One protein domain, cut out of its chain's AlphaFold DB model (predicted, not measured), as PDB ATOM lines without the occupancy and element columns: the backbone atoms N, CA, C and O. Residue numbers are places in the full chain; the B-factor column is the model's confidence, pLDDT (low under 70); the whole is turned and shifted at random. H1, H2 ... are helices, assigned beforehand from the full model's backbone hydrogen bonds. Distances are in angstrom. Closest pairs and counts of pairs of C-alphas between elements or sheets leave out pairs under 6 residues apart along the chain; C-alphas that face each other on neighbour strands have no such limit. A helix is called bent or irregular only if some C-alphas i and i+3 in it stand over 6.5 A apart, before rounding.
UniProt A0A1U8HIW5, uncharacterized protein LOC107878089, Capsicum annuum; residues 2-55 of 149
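This is residues 2 to 55 of the 149 residues of the protein "uncharacterized protein LOC107878089" of Capsicum annuum (UniProt A0A1U8HIW5). Two short helices, H1 and H2, run opposite ways over one part of a long helix, H3, whose far end, residues 47 to 54, sticks out as an arm with Gly 55. H2 and H3 form a helical hairpin, and H1 folds back beside H2. The printed part has 54 residues with three named helices, H1, H2 and H3 in that order, no named strand, and the class all helix. It is only just loose, close to compact, with a radius of gyration of the C-alphas of 12.3 A and spans of 40 by 18 by 16 A.

H1, residues 2 to 9, is close to but not clearly touching H2, residues 14 to 24; their closest C-alphas, those of Leu 9 and Val 20, are 6.3 A apart. They run opposite ways at a shallow tilt of 20 degrees. H2 touches H3, residues 32 to 54, which meets it with residues 38 to 46 alone; the closest C-alphas, of Leu 19 and His 42, are 7.4 A apart. This hairpin runs opposite ways at 36 degrees, only just a steep tilt. H1 and H3 are close but not clearly touching, with the closest C-alphas, of Tyr 5 and Leu 32, 7.8 A apart; they run the same way at a shallow tilt of 19 degrees. Every O i to N i+4 pair is within hydrogen-bond range in H3, against 3 of 4 in H1 and 5 of 7 in H2.

H1 begins at C-alpha 2 (-38.585, -23.867, -48.995) and is neither bent nor irregular, but only just: C-alphas 2 and 5 are 6.0 A apart. H2, 15.2 A long, is irregular, with C-alphas 15 and 18 7.4 A apart. H3, 33.1 A long, ends at C-alpha 54 (-24.235, -6.303, -18.605).

The C-alphas farthest apart, of Lys 2 and Gly 55, are 39.7 A apart. The printed part has no cut; the link H1 to H2 is tight and H2 to H3 short. Without residues 47 to 55, which stand free, the body spans 25 by 17 by 16 A. Residues 2 to 4 and 51 to 55 of the model have pLDDT under 70.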
ATOM      1  N   LYS A   2     -38.210 -23.930 -50.426       62.44
ATOM      2  CA  LYS A   2     -38.585 -23.867 -48.995       62.44
ATOM      3  C   LYS A   2     -37.738 -24.719 -48.018       62.44
ATOM      4  O   LYS A   2     -37.715 -24.461 -46.827       62.44
ATOM      5  N   ILE A   3     -37.019 -25.724 -48.512       64.44
ATOM      6  CA  ILE A   3     -36.272 -26.674 -47.661       64.44
ATOM      7  C   ILE A   3     -34.965 -26.065 -47.124       64.44
ATOM      8  O   ILE A   3     -34.564 -26.360 -46.003       64.44
ATOM      9  N   LEU A   4     -34.325 -25.175 -47.892       69.12
ATOM     10  CA  LEU A   4     -33.038 -24.584 -47.515       69.12
ATOM     11  C   LEU A   4     -33.162 -23.624 -46.326       69.12
ATOM     12  O   LEU A   4     -32.304 -23.645 -45.452       69.12
ATOM     13  N   TYR A   5     -34.237 -22.832 -46.244       75.19
ATOM     14  CA  TYR A   5     -34.404 -21.922 -45.106       75.19
ATOM     15  C   TYR A   5     -34.700 -22.684 -43.811       75.19
ATOM     16  O   TYR A   5     -34.152 -22.334 -42.776       75.19
ATOM     17  N   PHE A   6     -35.507 -23.750 -43.854       74.31
ATOM     18  CA  PHE A   6     -35.783 -24.556 -42.661       74.31
ATOM     19  C   PHE A   6     -34.525 -25.250 -42.142       74.31
ATOM     20  O   PHE A   6     -34.338 -25.335 -40.933       74.31
ATOM     21  N   TYR A   7     -33.645 -25.695 -43.042       79.12
ATOM     22  CA  TYR A   7     -32.361 -26.279 -42.662       79.12
ATOM     23  C   TYR A   7     -31.438 -25.259 -41.977       79.12
ATOM     24  O   TYR A   7     -30.824 -25.576 -40.966       79.12
ATOM     25  N   ILE A   8     -31.386 -24.021 -42.484       79.38
ATOM     26  CA  ILE A   8     -30.603 -22.936 -41.871       79.38
ATOM     27  C   ILE A   8     -31.178 -22.561 -40.499       79.38
ATOM     28  O   ILE A   8     -30.432 -22.449 -39.534       79.38
ATOM     29  N   LEU A   9     -32.501 -22.411 -40.398       79.31
ATOM     30  CA  LEU A   9     -33.173 -22.045 -39.150       79.31
ATOM     31  C   LEU A   9     -33.084 -23.145 -38.082       79.31
ATOM     32  O   LEU A   9     -32.981 -22.830 -36.903       79.31
ATOM     33  N   GLY A  10     -33.084 -24.422 -38.479       80.12
ATOM     34  CA  GLY A  10     -32.979 -25.557 -37.557       80.12
ATOM     35  C   GLY A  10     -31.599 -25.737 -36.915       80.12
ATOM     36  O   GLY A  10     -31.478 -26.491 -35.956       80.12
ATOM     37  N   GLY A  11     -30.568 -25.063 -37.434       83.06
ATOM     38  CA  GLY A  11     -29.224 -25.046 -36.848       83.06
ATOM     39  C   GLY A  11     -28.958 -23.861 -35.917       83.06
ATOM     40  O   GLY A  11     -27.859 -23.768 -35.373       83.06
ATOM     41  N   LEU A  12     -29.915 -22.941 -35.758       84.56
ATOM     42  CA  LEU A  12     -29.757 -21.766 -34.901       84.56
ATOM     43  C   LEU A  12     -30.043 -22.118 -33.434       84.56
ATOM     44  O   LEU A  12     -30.865 -22.979 -33.133       84.56
ATOM     45  N   GLY A  13     -29.340 -21.447 -32.518       84.56
ATOM     46  CA  GLY A  13     -29.555 -21.592 -31.076       84.56
ATOM     47  C   GLY A  13     -30.892 -20.996 -30.600       84.56
ATOM     48  O   GLY A  13     -31.545 -20.273 -31.357       84.56
ATOM     49  N   PRO A  14     -31.275 -21.235 -29.330       86.44
ATOM     50  CA  PRO A  14     -32.578 -20.833 -28.780       86.44
ATOM     51  C   PRO A  14     -32.826 -19.318 -28.829       86.44
ATOM     52  O   PRO A  14     -33.965 -18.870 -28.923       86.44
ATOM     53  N   ASP A  15     -31.764 -18.512 -28.845       85.75
ATOM     54  CA  ASP A  15     -31.862 -17.053 -28.938       85.75
ATOM     55  C   ASP A  15     -32.550 -16.590 -30.233       85.75
ATOM     56  O   ASP A  15     -33.112 -15.495 -30.286       85.75
ATOM     57  N   TYR A  16     -32.554 -17.428 -31.274       89.44
ATOM     58  CA  TYR A  16     -33.152 -17.139 -32.574       89.44
ATOM     59  C   TYR A  16     -34.588 -17.669 -32.722       89.44
ATOM     60  O   TYR A  16     -35.207 -17.412 -33.757       89.44
ATOM     61  N   ASP A  17     -35.166 -18.331 -31.712       86.75
ATOM     62  CA  ASP A  17     -36.520 -18.911 -31.780       86.75
ATOM     63  C   ASP A  17     -37.583 -17.876 -32.179       86.75
ATOM     64  O   ASP A  17     -38.457 -18.141 -33.009       86.75
ATOM     65  N   ALA A  18     -37.475 -16.650 -31.659       86.38
ATOM     66  CA  ALA A  18     -38.379 -15.552 -32.008       86.38
ATOM     67  C   ALA A  18     -38.335 -15.211 -33.510       86.38
ATOM     68  O   ALA A  18     -39.367 -14.921 -34.124       86.38
ATOM     69  N   LEU A  19     -37.147 -15.276 -34.118       87.62
ATOM     70  CA  LEU A  19     -36.965 -15.066 -35.551       87.62
ATOM     71  C   LEU A  19     -37.508 -16.250 -36.350       87.62
ATOM     72  O   LEU A  19     -38.203 -16.037 -37.343       87.62
ATOM     73  N   VAL A  20     -37.270 -17.485 -35.897       87.88
ATOM     74  CA  VAL A  20     -37.814 -18.696 -36.531       87.88
ATOM     75  C   VAL A  20     -39.342 -18.637 -36.581       87.88
ATOM     76  O   VAL A  20     -39.925 -18.855 -37.643       87.88
ATOM     77  N   VAL A  21     -40.008 -18.267 -35.484       87.88
ATOM     78  CA  VAL A  21     -41.475 -18.113 -35.433       87.88
ATOM     79  C   VAL A  21     -41.955 -16.990 -36.363       87.88
ATOM     80  O   VAL A  21     -42.933 -17.153 -37.095       87.88
ATOM     81  N   SER A  22     -41.256 -15.852 -36.393       87.12
ATOM     82  CA  SER A  22     -41.611 -14.726 -37.269       87.12
ATOM     83  C   SER A  22     -41.495 -15.076 -38.756       87.12
ATOM     84  O   SER A  22     -42.357 -14.711 -39.555       87.12
ATOM     85  N   VAL A  23     -40.457 -15.823 -39.134       84.75
ATOM     86  CA  VAL A  23     -40.235 -16.250 -40.520       84.75
ATOM     87  C   VAL A  23     -41.199 -17.370 -40.915       84.75
ATOM     88  O   VAL A  23     -41.725 -17.352 -42.024       84.75
ATOM     89  N   THR A  24     -41.477 -18.323 -40.023       85.06
ATOM     90  CA  THR A  24     -42.369 -19.461 -40.312       85.06
ATOM     91  C   THR A  24     -43.850 -19.087 -40.340       85.06
ATOM     92  O   THR A  24     -44.619 -19.727 -41.053       85.06
ATOM     93  N   SER A  25     -44.253 -18.038 -39.615       85.75
ATOM     94  CA  SER A  25     -45.629 -17.519 -39.622       85.75
ATOM     95  C   SER A  25     -45.976 -16.673 -40.852       85.75
ATOM     96  O   SER A  25     -47.156 -16.427 -41.109       85.75
ATOM     97  N   ARG A  26     -44.985 -16.235 -41.643       82.94
ATOM     98  CA  ARG A  26     -45.236 -15.468 -42.870       82.94
ATOM     99  C   ARG A  26     -45.728 -16.385 -44.002       82.94
ATOM    100  O   ARG A  26     -45.068 -17.375 -44.315       82.94
ATOM    101  N   PRO A  27     -46.845 -16.047 -44.675       71.12
ATOM    102  CA  PRO A  27     -47.350 -16.832 -45.805       71.12
ATOM    103  C   PRO A  27     -46.564 -16.591 -47.109       71.12
ATOM    104  O   PRO A  27     -46.634 -17.400 -48.035       71.12
ATOM    105  N   GLU A  28     -45.823 -15.485 -47.189       80.38
ATOM    106  CA  GLU A  28     -45.068 -15.056 -48.367       80.38
ATOM    107  C   GLU A  28     -43.703 -15.755 -48.460       80.38
ATOM    108  O   GLU A  28     -43.038 -16.010 -47.455       80.38
ATOM    109  N   SER A  29     -43.264 -16.085 -49.678       74.56
ATOM    110  CA  SER A  29     -41.955 -16.698 -49.894       74.56
ATOM    111  C   SER A  29     -40.839 -15.680 -49.675       74.56
ATOM    112  O   SER A  29     -40.680 -14.760 -50.473       74.56
ATOM    113  N   ILE A  30     -40.043 -15.880 -48.629       81.75
ATOM    114  CA  ILE A  30     -38.885 -15.038 -48.330       81.75
ATOM    115  C   ILE A  30     -37.718 -15.366 -49.272       81.75
ATOM    116  O   ILE A  30     -37.467 -16.540 -49.573       81.75
ATOM    117  N   THR A  31     -37.005 -14.344 -49.749       86.38
ATOM    118  CA  THR A  31     -35.771 -14.559 -50.514       86.38
ATOM    119  C   THR A  31     -34.595 -14.821 -49.571       86.38
ATOM    120  O   THR A  31     -34.634 -14.490 -48.385       86.38
ATOM    121  N   LEU A  32     -33.520 -15.424 -50.088       83.62
ATOM    122  CA  LEU A  32     -32.323 -15.700 -49.288       83.62
ATOM    123  C   LEU A  32     -31.643 -14.408 -48.797       83.62
ATOM    124  O   LEU A  32     -31.160 -14.365 -47.669       83.62
ATOM    125  N   ASN A  33     -31.660 -13.348 -49.610       87.12
ATOM    126  CA  ASN A  33     -31.105 -12.048 -49.230       87.12
ATOM    127  C   ASN A  33     -31.900 -11.410 -48.085       87.12
ATOM    128  O   ASN A  33     -31.306 -10.885 -47.145       87.12
ATOM    129  N   ASP A  34     -33.230 -11.507 -48.127       87.25
ATOM    130  CA  ASP A  34     -34.086 -10.978 -47.062       87.25
ATOM    131  C   ASP A  34     -33.900 -11.756 -45.757       87.25
ATOM    132  O   ASP A  34     -33.826 -11.163 -44.683       87.25
ATOM    133  N   LEU A  35     -33.760 -13.085 -45.843       86.69
ATOM    134  CA  LEU A  35     -33.440 -13.926 -44.690       86.69
ATOM    135  C   LEU A  35     -32.097 -13.522 -44.063       86.69
ATOM    136  O   LEU A  35     -32.002 -13.412 -42.844       86.69
ATOM    137  N   HIS A  36     -31.081 -13.254 -44.885       88.81
ATOM    138  CA  HIS A  36     -29.786 -12.780 -44.403       88.81
ATOM    139  C   HIS A  36     -29.905 -11.424 -43.689       88.81
ATOM    140  O   HIS A  36     -29.360 -11.248 -42.601       88.81
ATOM    141  N   GLY A  37     -30.672 -10.483 -44.249       91.06
ATOM    142  CA  GLY A  37     -30.946  -9.195 -43.605       91.06
ATOM    143  C   GLY A  37     -31.674  -9.340 -42.265       91.06
ATOM    144  O   GLY A  37     -31.323  -8.675 -41.289       91.06
ATOM    145  N   LEU A  38     -32.644 -10.255 -42.187       90.06
ATOM    146  CA  LEU A  38     -33.347 -10.565 -40.944       90.06
ATOM    147  C   LEU A  38     -32.408 -11.152 -39.889       90.06
ATOM    148  O   LEU A  38     -32.435 -10.683 -38.752       90.06
ATOM    149  N   LEU A  39     -31.551 -12.106 -40.261       90.44
ATOM    150  CA  LEU A  39     -30.570 -12.699 -39.347       90.44
ATOM    151  C   LEU A  39     -29.602 -11.644 -38.799       90.44
ATOM    152  O   LEU A  39     -29.439 -11.554 -37.584       90.44
ATOM    153  N   LEU A  40     -29.055 -10.790 -39.667       92.50
ATOM    154  CA  LEU A  40     -28.127  -9.728 -39.271       92.50
ATOM    155  C   LEU A  40     -28.779  -8.709 -38.323       92.50
ATOM    156  O   LEU A  40     -28.197  -8.313 -37.312       92.50
ATOM    157  N   SER A  41     -30.016  -8.296 -38.621       91.19
ATOM    158  CA  SER A  41     -30.750  -7.376 -37.742       91.19
ATOM    159  C   SER A  41     -31.021  -7.988 -36.366       91.19
ATOM    160  O   SER A  41     -30.986  -7.294 -35.347       91.19
ATOM    161  N   HIS A  42     -31.262  -9.298 -36.327       90.81
ATOM    162  CA  HIS A  42     -31.524 -10.022 -35.096       90.81
ATOM    163  C   HIS A  42     -30.266 -10.190 -34.246       90.81
ATOM    164  O   HIS A  42     -30.332  -9.984 -33.039       90.81
ATOM    165  N   GLU A  43     -29.128 -10.495 -34.865       90.69
ATOM    166  CA  GLU A  43     -27.818 -10.548 -34.206       90.69
ATOM    167  C   GLU A  43     -27.463  -9.199 -33.572       90.69
ATOM    168  O   GLU A  43     -27.228  -9.129 -32.368       90.69
ATOM    169  N   THR A  44     -27.606  -8.104 -34.326       89.38
ATOM    170  CA  THR A  44     -27.401  -6.740 -33.805       89.38
ATOM    171  C   THR A  44     -28.304  -6.457 -32.595       89.38
ATOM    172  O   THR A  44     -27.917  -5.787 -31.637       89.38
ATOM    173  N   ARG A  45     -29.548  -6.953 -32.608       87.50
ATOM    174  CA  ARG A  45     -30.473  -6.799 -31.476       87.50
ATOM    175  C   ARG A  45     -30.029  -7.617 -30.263       87.50
ATOM    176  O   ARG A  45     -30.128  -7.102 -29.155       87.50
ATOM    177  N   LEU A  46     -29.562  -8.850 -30.456       87.06
ATOM    178  CA  LEU A  46     -29.037  -9.688 -29.376       87.06
ATOM    179  C   LEU A  46     -27.800  -9.049 -28.740       87.06
ATOM    180  O   LEU A  46     -27.748  -8.945 -27.520       87.06
ATOM    181  N   GLU A  47     -26.871  -8.525 -29.538       85.94
ATOM    182  CA  GLU A  47     -25.703  -7.785 -29.041       85.94
ATOM    183  C   GLU A  47     -26.102  -6.550 -28.219       85.94
ATOM    184  O   GLU A  47     -25.558  -6.291 -27.149       85.94
ATOM    185  N   ASN A  48     -27.104  -5.794 -28.668       81.38
ATOM    186  CA  ASN A  48     -27.607  -4.661 -27.889       81.38
ATOM    187  C   ASN A  48     -28.280  -5.103 -26.581       81.38
ATOM    188  O   ASN A  48     -28.158  -4.416 -25.566       81.38
ATOM    189  N   LEU A  49     -28.987  -6.237 -26.581       80.31
ATOM    190  CA  LEU A  49     -29.606  -6.785 -25.373       80.31
ATOM    191  C   LEU A  49     -28.555  -7.274 -24.371       80.31
ATOM    192  O   LEU A  49     -28.695  -6.982 -23.188       80.31
ATOM    193  N   THR A  50     -27.480  -7.925 -24.821       70.56
ATOM    194  CA  THR A  50     -26.388  -8.350 -23.931       70.56
ATOM    195  C   THR A  50     -25.635  -7.155 -23.339       70.56
ATOM    196  O   THR A  50     -25.271  -7.186 -22.162       70.56
ATOM    197  N   ILE A  51     -25.483  -6.056 -24.091       62.09
ATOM    198  CA  ILE A  51     -24.947  -4.783 -23.574       62.09
ATOM    199  C   ILE A  51     -25.866  -4.186 -22.499       62.09
ATOM    200  O   ILE A  51     -25.371  -3.672 -21.499       62.09
ATOM    201  N   VAL A  52     -27.190  -4.257 -22.663       58.16
ATOM    202  CA  VAL A  52     -28.157  -3.795 -21.646       58.16
ATOM    203  C   VAL A  52     -28.166  -4.708 -20.416       58.16
ATOM    204  O   VAL A  52     -28.337  -4.232 -19.296       58.16
ATOM    205  N   GLU A  53     -27.957  -6.009 -20.596       55.81
ATOM    206  CA  GLU A  53     -27.936  -6.988 -19.507       55.81
ATOM    207  C   GLU A  53     -26.642  -6.909 -18.674       55.81
ATOM    208  O   GLU A  53     -26.680  -7.059 -17.453       55.81
ATOM    209  N   GLN A  54     -25.504  -6.579 -19.299       55.03
ATOM    210  CA  GLN A  54     -24.235  -6.303 -18.605       55.03
ATOM    211  C   GLN A  54     -24.092  -4.842 -18.144       55.03
ATOM    212  O   GLN A  54     -23.355  -4.547 -17.200       55.03
ATOM    213  N   GLY A  55     -24.798  -3.914 -18.783       53.03
ATOM    214  CA  GLY A  55     -24.795  -2.493 -18.473       53.03
ATOM    215  C   GLY A  55     -25.980  -2.116 -17.600       53.03
ATOM    216  O   GLY A  55     -27.016  -1.743 -18.129       53.03
TER     217      GLY A  55